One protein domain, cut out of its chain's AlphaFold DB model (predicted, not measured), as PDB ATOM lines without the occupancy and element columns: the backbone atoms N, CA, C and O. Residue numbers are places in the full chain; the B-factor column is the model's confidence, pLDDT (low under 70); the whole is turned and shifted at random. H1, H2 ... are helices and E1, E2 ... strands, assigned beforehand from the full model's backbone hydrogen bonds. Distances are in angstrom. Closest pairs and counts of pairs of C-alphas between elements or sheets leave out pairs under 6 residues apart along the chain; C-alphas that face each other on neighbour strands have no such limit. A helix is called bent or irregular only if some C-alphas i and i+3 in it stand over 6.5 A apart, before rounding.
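AT A GLANCE: This is residues 18 to 68 of the 206 residues of an uncharacterized protein of Brevundimonas diminuta (UniProt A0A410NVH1). One long helix, H1, lies lengthwise over one face of a long twisted hairpin of two strands, E1 and E2, and the other face of the hairpin is bare. The chain runs along H1, folds back along E1, and returns along E2 in nearly the direction of H1, with the turn between the strands at one end of the long axis. The printed part has 51 residues with one named helix and two named strands, in the order H1, E1, E2; the sheet, in the order E1 - E2, is antiparallel, and the class is mixed, helices and strands. The whole is loose, with a radius of gyration of the C-alphas of 12.7 A, and its outline is flat, spanning 39 by 21 by 9 A.

IN THESE COORDINATES: H1 is residues 18 to 38 and measures 30.2 A from first to last C-alpha. It begins at C-alpha 18, at (-20.534, -3.526, -28.884), and ends at C-alpha 38, at (-1.467, 10.023, -48.062). E1 is residues 41 to 50, 25.3 A long. E2 is residues 58 to 67, 28.4 A long, and ends at C-alpha 67, at (-6.610, 20.104, -47.330).

HOW THE PARTS SIT: E1 and E2 are antiparallel neighbours and form a hairpin, with 158 degrees between their N-to-C directions. C-alphas 41 and 67 face each other at 4.5 A, and C-alphas 50 and 58 face each other at 5.2 A. N 46 and O 62 are within hydrogen-bond range at 2.9 A, and so are N 64 and O 44 at 2.8 A. H1 and E2 have 12 pairs of C-alphas within 8 A, and their closest C-alphas, those of Ala 29 and Val 63, are 6.0 A apart. H1 and E1 have 8 such pairs, and their closest C-alphas, those of Ala 33 and Val 43, are 5.9 A apart. Centre to centre, H1 is 9.7 A from E2 and 10.5 A from E1. H1 is not bent, and each of its O i to N i+4 pairs is within hydrogen-bond range.

THE WHOLE: The two C-alphas farthest apart are those of Gly 40 and Val 54, at 39.8 A. Gly 40 is in the tight link of 2 residues from H1 to E1, and Val 54 is in the short link of 7 residues from E1 to E2. The first and last printed C-alphas, those of Asp 18 and Val 68, are 34.9 A apart. The printed part has no cut. Its mean pLDDT is 70.1, and 24 residues are under 70: residues 37 to 43, 49 to 60 and 64 to 68.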
ATOM      1  N   ASP A  18     -20.672  -4.986 -28.810       78.00
ATOM      2  CA  ASP A  18     -20.534  -3.526 -28.884       78.00
ATOM      3  C   ASP A  18     -19.059  -3.082 -28.822       78.00
ATOM      4  O   ASP A  18     -18.634  -2.196 -29.566       78.00
ATOM      5  N   ILE A  19     -18.231  -3.760 -28.016       79.75
ATOM      6  CA  ILE A  19     -16.776  -3.530 -27.973       79.75
ATOM      7  C   ILE A  19     -16.124  -3.868 -29.321       79.75
ATOM      8  O   ILE A  19     -15.283  -3.106 -29.810       79.75
ATOM      9  N   GLU A  20     -16.477  -5.002 -29.927       81.19
ATOM     10  CA  GLU A  20     -15.953  -5.394 -31.241       81.19
ATOM     11  C   GLU A  20     -16.387  -4.423 -32.337       81.19
ATOM     12  O   GLU A  20     -15.552  -3.992 -33.137       81.19
ATOM     13  N   ARG A  21     -17.650  -3.992 -32.321       80.75
ATOM     14  CA  ARG A  21     -18.161  -2.971 -33.236       80.75
ATOM     15  C   ARG A  21     -17.377  -1.662 -33.125       80.75
ATOM     16  O   ARG A  21     -16.881  -1.169 -34.137       80.75
ATOM     17  N   GLN A  22     -17.184  -1.139 -31.912       79.88
ATOM     18  CA  GLN A  22     -16.408   0.090 -31.692       79.88
ATOM     19  C   GLN A  22     -14.948  -0.057 -32.148       79.88
ATOM     20  O   GLN A  22     -14.365   0.880 -32.700       79.88
ATOM     21  N   ARG A  23     -14.339  -1.238 -31.959       82.81
ATOM     22  CA  ARG A  23     -12.987  -1.527 -32.468       82.81
ATOM     23  C   ARG A  23     -12.935  -1.495 -33.993       82.81
ATOM     24  O   ARG A  23     -11.992  -0.920 -34.539       82.81
ATOM     25  N   LEU A  24     -13.920  -2.087 -34.666       84.44
ATOM     26  CA  LEU A  24     -14.007  -2.109 -36.126       84.44
ATOM     27  C   LEU A  24     -14.250  -0.710 -36.702       84.44
ATOM     28  O   LEU A  24     -13.539  -0.311 -37.623       84.44
ATOM     29  N   GLU A  25     -15.166   0.067 -36.123       80.94
ATOM     30  CA  GLU A  25     -15.446   1.447 -36.542       80.94
ATOM     31  C   GLU A  25     -14.213   2.349 -36.360       80.94
ATOM     32  O   GLU A  25     -13.817   3.067 -37.281       80.94
ATOM     33  N   LYS A  26     -13.508   2.235 -35.226       82.88
ATOM     34  CA  LYS A  26     -12.244   2.952 -34.995       82.88
ATOM     35  C   LYS A  26     -11.144   2.533 -35.975       82.88
ATOM     36  O   LYS A  26     -10.363   3.374 -36.424       82.88
ATOM     37  N   ALA A  27     -11.046   1.243 -36.295       82.88
ATOM     38  CA  ALA A  27     -10.076   0.734 -37.261       82.88
ATOM     39  C   ALA A  27     -10.386   1.219 -38.687       82.88
ATOM     40  O   ALA A  27      -9.465   1.615 -39.404       82.88
ATOM     41  N   ALA A  28     -11.661   1.251 -39.078       83.00
ATOM     42  CA  ALA A  28     -12.113   1.792 -40.356       83.00
ATOM     43  C   ALA A  28     -11.819   3.296 -40.464       83.00
ATOM     44  O   ALA A  28     -11.189   3.721 -41.430       83.00
ATOM     45  N   ALA A  29     -12.149   4.079 -39.430       80.00
ATOM     46  CA  ALA A  29     -11.839   5.506 -39.372       80.00
ATOM     47  C   ALA A  29     -10.326   5.780 -39.466       80.00
ATOM     48  O   ALA A  29      -9.900   6.701 -40.157       80.00
ATOM     49  N   ARG A  30      -9.483   4.951 -38.834       83.19
ATOM     50  CA  ARG A  30      -8.017   5.046 -38.965       83.19
ATOM     51  C   ARG A  30      -7.518   4.720 -40.371       83.19
ATOM     52  O   ARG A  30      -6.628   5.406 -40.863       83.19
ATOM     53  N   ARG A  31      -8.065   3.687 -41.021       83.38
ATOM     54  CA  ARG A  31      -7.707   3.341 -42.410       83.38
ATOM     55  C   ARG A  31      -8.069   4.473 -43.363       83.38
ATOM     56  O   ARG A  31      -7.245   4.855 -44.189       83.38
ATOM     57  N   GLU A  32      -9.260   5.035 -43.196       75.06
ATOM     58  CA  GLU A  32      -9.717   6.171 -43.987       75.06
ATOM     59  C   GLU A  32      -8.874   7.423 -43.718       75.06
ATOM     60  O   GLU A  32      -8.453   8.103 -44.652       75.06
ATOM     61  N   ALA A  33      -8.518   7.676 -42.456       76.88
ATOM     62  CA  ALA A  33      -7.630   8.775 -42.113       76.88
ATOM     63  C   ALA A  33      -6.241   8.633 -42.747       76.88
ATOM     64  O   ALA A  33      -5.719   9.603 -43.287       76.88
ATOM     65  N   ASN A  34      -5.672   7.426 -42.753       78.94
ATOM     66  CA  ASN A  34      -4.400   7.156 -43.423       78.94
ATOM     67  C   ASN A  34      -4.504   7.353 -44.941       78.94
ATOM     68  O   ASN A  34      -3.614   7.957 -45.534       78.94
ATOM     69  N   ARG A  35      -5.600   6.902 -45.572       78.75
ATOM     70  CA  ARG A  35      -5.853   7.124 -47.006       78.75
ATOM     71  C   ARG A  35      -5.855   8.616 -47.341       78.75
ATOM     72  O   ARG A  35      -5.191   9.036 -48.283       78.75
ATOM     73  N   LEU A  36      -6.563   9.417 -46.548       70.88
ATOM     74  CA  LEU A  36      -6.656  10.865 -46.740       70.88
ATOM     75  C   LEU A  36      -5.336  11.584 -46.406       70.88
ATOM     76  O   LEU A  36      -4.942  12.498 -47.131       70.88
ATOM     77  N   ALA A  37      -4.597  11.134 -45.391       68.12
ATOM     78  CA  ALA A  37      -3.277  11.672 -45.059       68.12
ATOM     79  C   ALA A  37      -2.260  11.454 -46.193       68.12
ATOM     80  O   ALA A  37      -1.497  12.364 -46.514       68.12
ATOM     81  N   VAL A  38      -2.299  10.299 -46.872       68.75
ATOM     82  CA  VAL A  38      -1.467  10.023 -48.062       68.75
ATOM     83  C   VAL A  38      -1.758  11.007 -49.202       68.75
ATOM     84  O   VAL A  38      -0.857  11.356 -49.961       68.75
ATOM     85  N   THR A  39      -2.988  11.521 -49.300       63.06
ATOM     86  CA  THR A  39      -3.348  12.563 -50.282       63.06
ATOM     87  C   THR A  39      -2.937  13.983 -49.870       63.06
ATOM     88  O   THR A  39      -3.239  14.940 -50.585       63.06
ATOM     89  N   GLY A  40      -2.240  14.136 -48.738       54.94
ATOM     90  CA  GLY A  40      -1.756  15.422 -48.233       54.94
ATOM     91  C   GLY A  40      -2.781  16.208 -47.409       54.94
ATOM     92  O   GLY A  40      -2.593  17.405 -47.194       54.94
ATOM     93  N   ALA A  41      -3.868  15.574 -46.960       59.28
ATOM     94  CA  ALA A  41      -4.813  16.196 -46.038       59.28
ATOM     95  C   ALA A  41      -4.292  16.145 -44.590       59.28
ATOM     96  O   ALA A  41      -3.734  15.139 -44.156       59.28
ATOM     97  N   GLU A  42      -4.523  17.204 -43.816       62.34
ATOM     98  CA  GLU A  42      -4.443  17.142 -42.358       62.34
ATOM     99  C   GLU A  42      -5.702  16.431 -41.867       62.34
ATOM    100  O   GLU A  42      -6.820  16.910 -42.075       62.34
ATOM    101  N   VAL A  43      -5.531  15.267 -41.244       69.69
ATOM    102  CA  VAL A  43      -6.649  14.424 -40.831       69.69
ATOM    103  C   VAL A  43      -6.688  14.283 -39.319       69.69
ATOM    104  O   VAL A  43      -5.687  13.957 -38.685       69.69
ATOM    105  N   ARG A  44      -7.871  14.483 -38.740       72.38
ATOM    106  CA  ARG A  44      -8.162  14.234 -37.330       72.38
ATOM    107  C   ARG A  44      -9.298  13.231 -37.221       72.38
ATOM    108  O   ARG A  44     -10.344  13.396 -37.843       72.38
ATOM    109  N   VAL A  45      -9.098  12.200 -36.408       74.06
ATOM    110  CA  VAL A  45     -10.168  11.276 -36.019       74.06
ATOM    111  C   VAL A  45     -10.771  11.809 -34.727       74.06
ATOM    112  O   VAL A  45     -10.087  11.853 -33.706       74.06
ATOM    113  N   VAL A  46     -12.023  12.250 -34.787       78.38
ATOM    114  CA  VAL A  46     -12.758  12.803 -33.648       78.38
ATOM    115  C   VAL A  46     -13.746  11.755 -33.148       78.38
ATOM    116  O   VAL A  46     -14.428  11.111 -33.941       78.38
ATOM    117  N   GLU A  47     -13.793  11.562 -31.832       75.75
ATOM    118  CA  GLU A  47     -14.831  10.762 -31.181       75.75
ATOM    119  C   GLU A  47     -16.001  11.695 -30.859       75.75
ATOM    120  O   GLU A  47     -15.891  12.563 -29.993       75.75
ATOM    121  N   GLU A  48     -17.098  11.548 -31.592       76.19
ATOM    122  CA  GLU A  48     -18.337  12.284 -31.361       76.19
ATOM    123  C   GLU A  48     -19.307  11.417 -30.560       76.19
ATOM    124  O   GLU A  48     -19.377  10.197 -30.734       76.19
ATOM    125  N   ARG A  49     -20.039  12.046 -29.637       66.56
ATOM    126  CA  ARG A  49     -21.117  11.385 -28.901       66.56
ATOM    127  C   ARG A  49     -22.419  11.695 -29.612       66.56
ATOM    128  O   ARG A  49     -22.867  12.834 -29.597       66.56
ATOM    129  N   GLU A  50     -23.005  10.683 -30.227       59.12
ATOM    130  CA  GLU A  50     -24.330  10.779 -30.818       59.12
ATOM    131  C   GLU A  50     -25.359  10.651 -29.684       59.12
ATOM    132  O   GLU A  50     -25.477   9.595 -29.046       59.12
ATOM    133  N   GLU A  51     -26.045  11.754 -29.373       51.91
ATOM    134  CA  GLU A  51     -27.178  11.737 -28.448       51.91
ATOM    135  C   GLU A  51     -28.335  10.974 -29.093       51.91
ATOM    136  O   GLU A  51     -28.765  11.276 -30.203       51.91
ATOM    137  N   GLN A  52     -28.827   9.951 -28.397       51.50
ATOM    138  CA  GLN A  52     -29.988   9.176 -28.821       51.50
ATOM    139  C   GLN A  52     -31.159   9.488 -27.895       51.50
ATOM    140  O   GLN A  52     -30.985   9.495 -26.677       51.50
ATOM    141  N   GLU A  53     -32.363   9.661 -28.452       48.78
ATOM    142  CA  GLU A  53     -33.591   9.903 -27.672       48.78
ATOM    143  C   GLU A  53     -33.871   8.784 -26.651       48.78
ATOM    144  O   GLU A  53     -34.472   9.022 -25.603       48.78
ATOM    145  N   VAL A  54     -33.402   7.554 -26.913       49.50
ATOM    146  CA  VAL A  54     -33.576   6.405 -26.016       49.50
ATOM    147  C   VAL A  54     -32.300   5.551 -25.940       49.50
ATOM    148  O   VAL A  54     -32.147   4.577 -26.666       49.50
ATOM    149  N   GLY A  55     -31.399   5.835 -24.990       52.31
ATOM    150  CA  GLY A  55     -30.188   5.019 -24.768       52.31
ATOM    151  C   GLY A  55     -28.997   5.804 -24.208       52.31
ATOM    152  O   GLY A  55     -29.068   7.026 -24.137       52.31
ATOM    153  N   PRO A  56     -27.911   5.136 -23.764       56.47
ATOM    154  CA  PRO A  56     -26.639   5.819 -23.538       56.47
ATOM    155  C   PRO A  56     -26.080   6.321 -24.878       56.47
ATOM    156  O   PRO A  56     -26.178   5.621 -25.887       56.47
ATOM    157  N   ALA A  57     -25.496   7.522 -24.879       58.56
ATOM    158  CA  ALA A  57     -24.916   8.134 -26.074       58.56
ATOM    159  C   ALA A  57     -23.909   7.190 -26.750       58.56
ATOM    160  O   ALA A  57     -23.027   6.632 -26.084       58.56
ATOM    161  N   LYS A  58     -24.035   7.015 -28.069       66.19
ATOM    162  CA  LYS A  58     -23.124   6.162 -28.842       66.19
ATOM    163  C   LYS A  58     -21.883   6.942 -29.242       66.19
ATOM    164  O   LYS A  58     -21.951   8.128 -29.547       66.19
ATOM    165  N   LYS A  59     -20.735   6.267 -29.227       67.12
ATOM    166  CA  LYS A  59     -19.464   6.827 -29.694       67.12
ATOM    167  C   LYS A  59     -19.357   6.599 -31.196       67.12
ATOM    168  O   LYS A  59     -19.214   5.455 -31.614       67.12
ATOM    169  N   ALA A  60     -19.409   7.665 -31.981       69.69
ATOM    170  CA  ALA A  60     -19.152   7.645 -33.412       69.69
ATOM    171  C   ALA A  60     -17.737   8.174 -33.691       69.69
ATOM    172  O   ALA A  60     -17.293   9.151 -33.086       69.69
ATOM    173  N   TYR A  61     -17.010   7.536 -34.610       71.81
ATOM    174  CA  TYR A  61     -15.688   7.994 -35.043       71.81
ATOM    175  C   TYR A  61     -15.805   8.747 -36.367       71.81
ATOM    176  O   TYR A  61     -15.989   8.137 -37.418       71.81
ATOM    177  N   VAL A  62     -15.661  10.071 -36.323       70.44
ATOM    178  CA  VAL A  62     -15.721  10.935 -37.508       70.44
ATOM    179  C   VAL A  62     -14.306  11.268 -37.972       70.44
ATOM    180  O   VAL A  62     -13.480  11.773 -37.209       70.44
ATOM    181  N   VAL A  63     -14.016  10.998 -39.246       71.06
ATOM    182  CA  VAL A  63     -12.761  11.401 -39.890       71.06
ATOM    183  C   VAL A  63     -12.944  12.801 -40.463       71.06
ATOM    184  O   VAL A  63     -13.636  12.988 -41.460       71.06
ATOM    185  N   ARG A  64     -12.322  13.798 -39.836       69.69
ATOM    186  CA  ARG A  64     -12.294  15.175 -40.337       69.69
ATOM    187  C   ARG A  64     -10.985  15.392 -41.081       69.69
ATOM    188  O   ARG A  64      -9.920  15.326 -40.474       69.69
ATOM    189  N   ALA A  65     -11.055  15.649 -42.382       59.16
ATOM    190  CA  ALA A  65      -9.890  15.922 -43.215       59.16
ATOM    191  C   ALA A  65      -9.958  17.346 -43.774       59.16
ATOM    192  O   ALA A  65     -10.963  17.736 -44.368       59.16
ATOM    193  N   ARG A  66      -8.884  18.120 -43.601       59.72
ATOM    194  CA  ARG A  66      -8.706  19.444 -44.207       59.72
ATOM    195  C   ARG A  66      -7.564  19.360 -45.210       59.72
ATOM    196  O   ARG A  66      -6.516  18.797 -44.915       59.72
ATOM    197  N   ARG A  67      -7.738  19.921 -46.406       62.12
ATOM    198  CA  ARG A  67      -6.610  20.104 -47.330       62.12
ATOM    199  C   ARG A  67      -5.628  21.089 -46.701       62.12
ATOM    200  O   ARG A  67      -6.036  22.196 -46.355       62.12
ATOM    201  N   VAL A  68      -4.369  20.680 -46.535       66.69
ATOM    202  CA  VAL A  68      -3.318  21.573 -46.034       66.69
ATOM    203  C   VAL A  68      -3.097  22.630 -47.091       66.69
ATOM    204  O   VAL A  68      -2.698  22.296 -48.195       66.69
TER     205      VAL A  68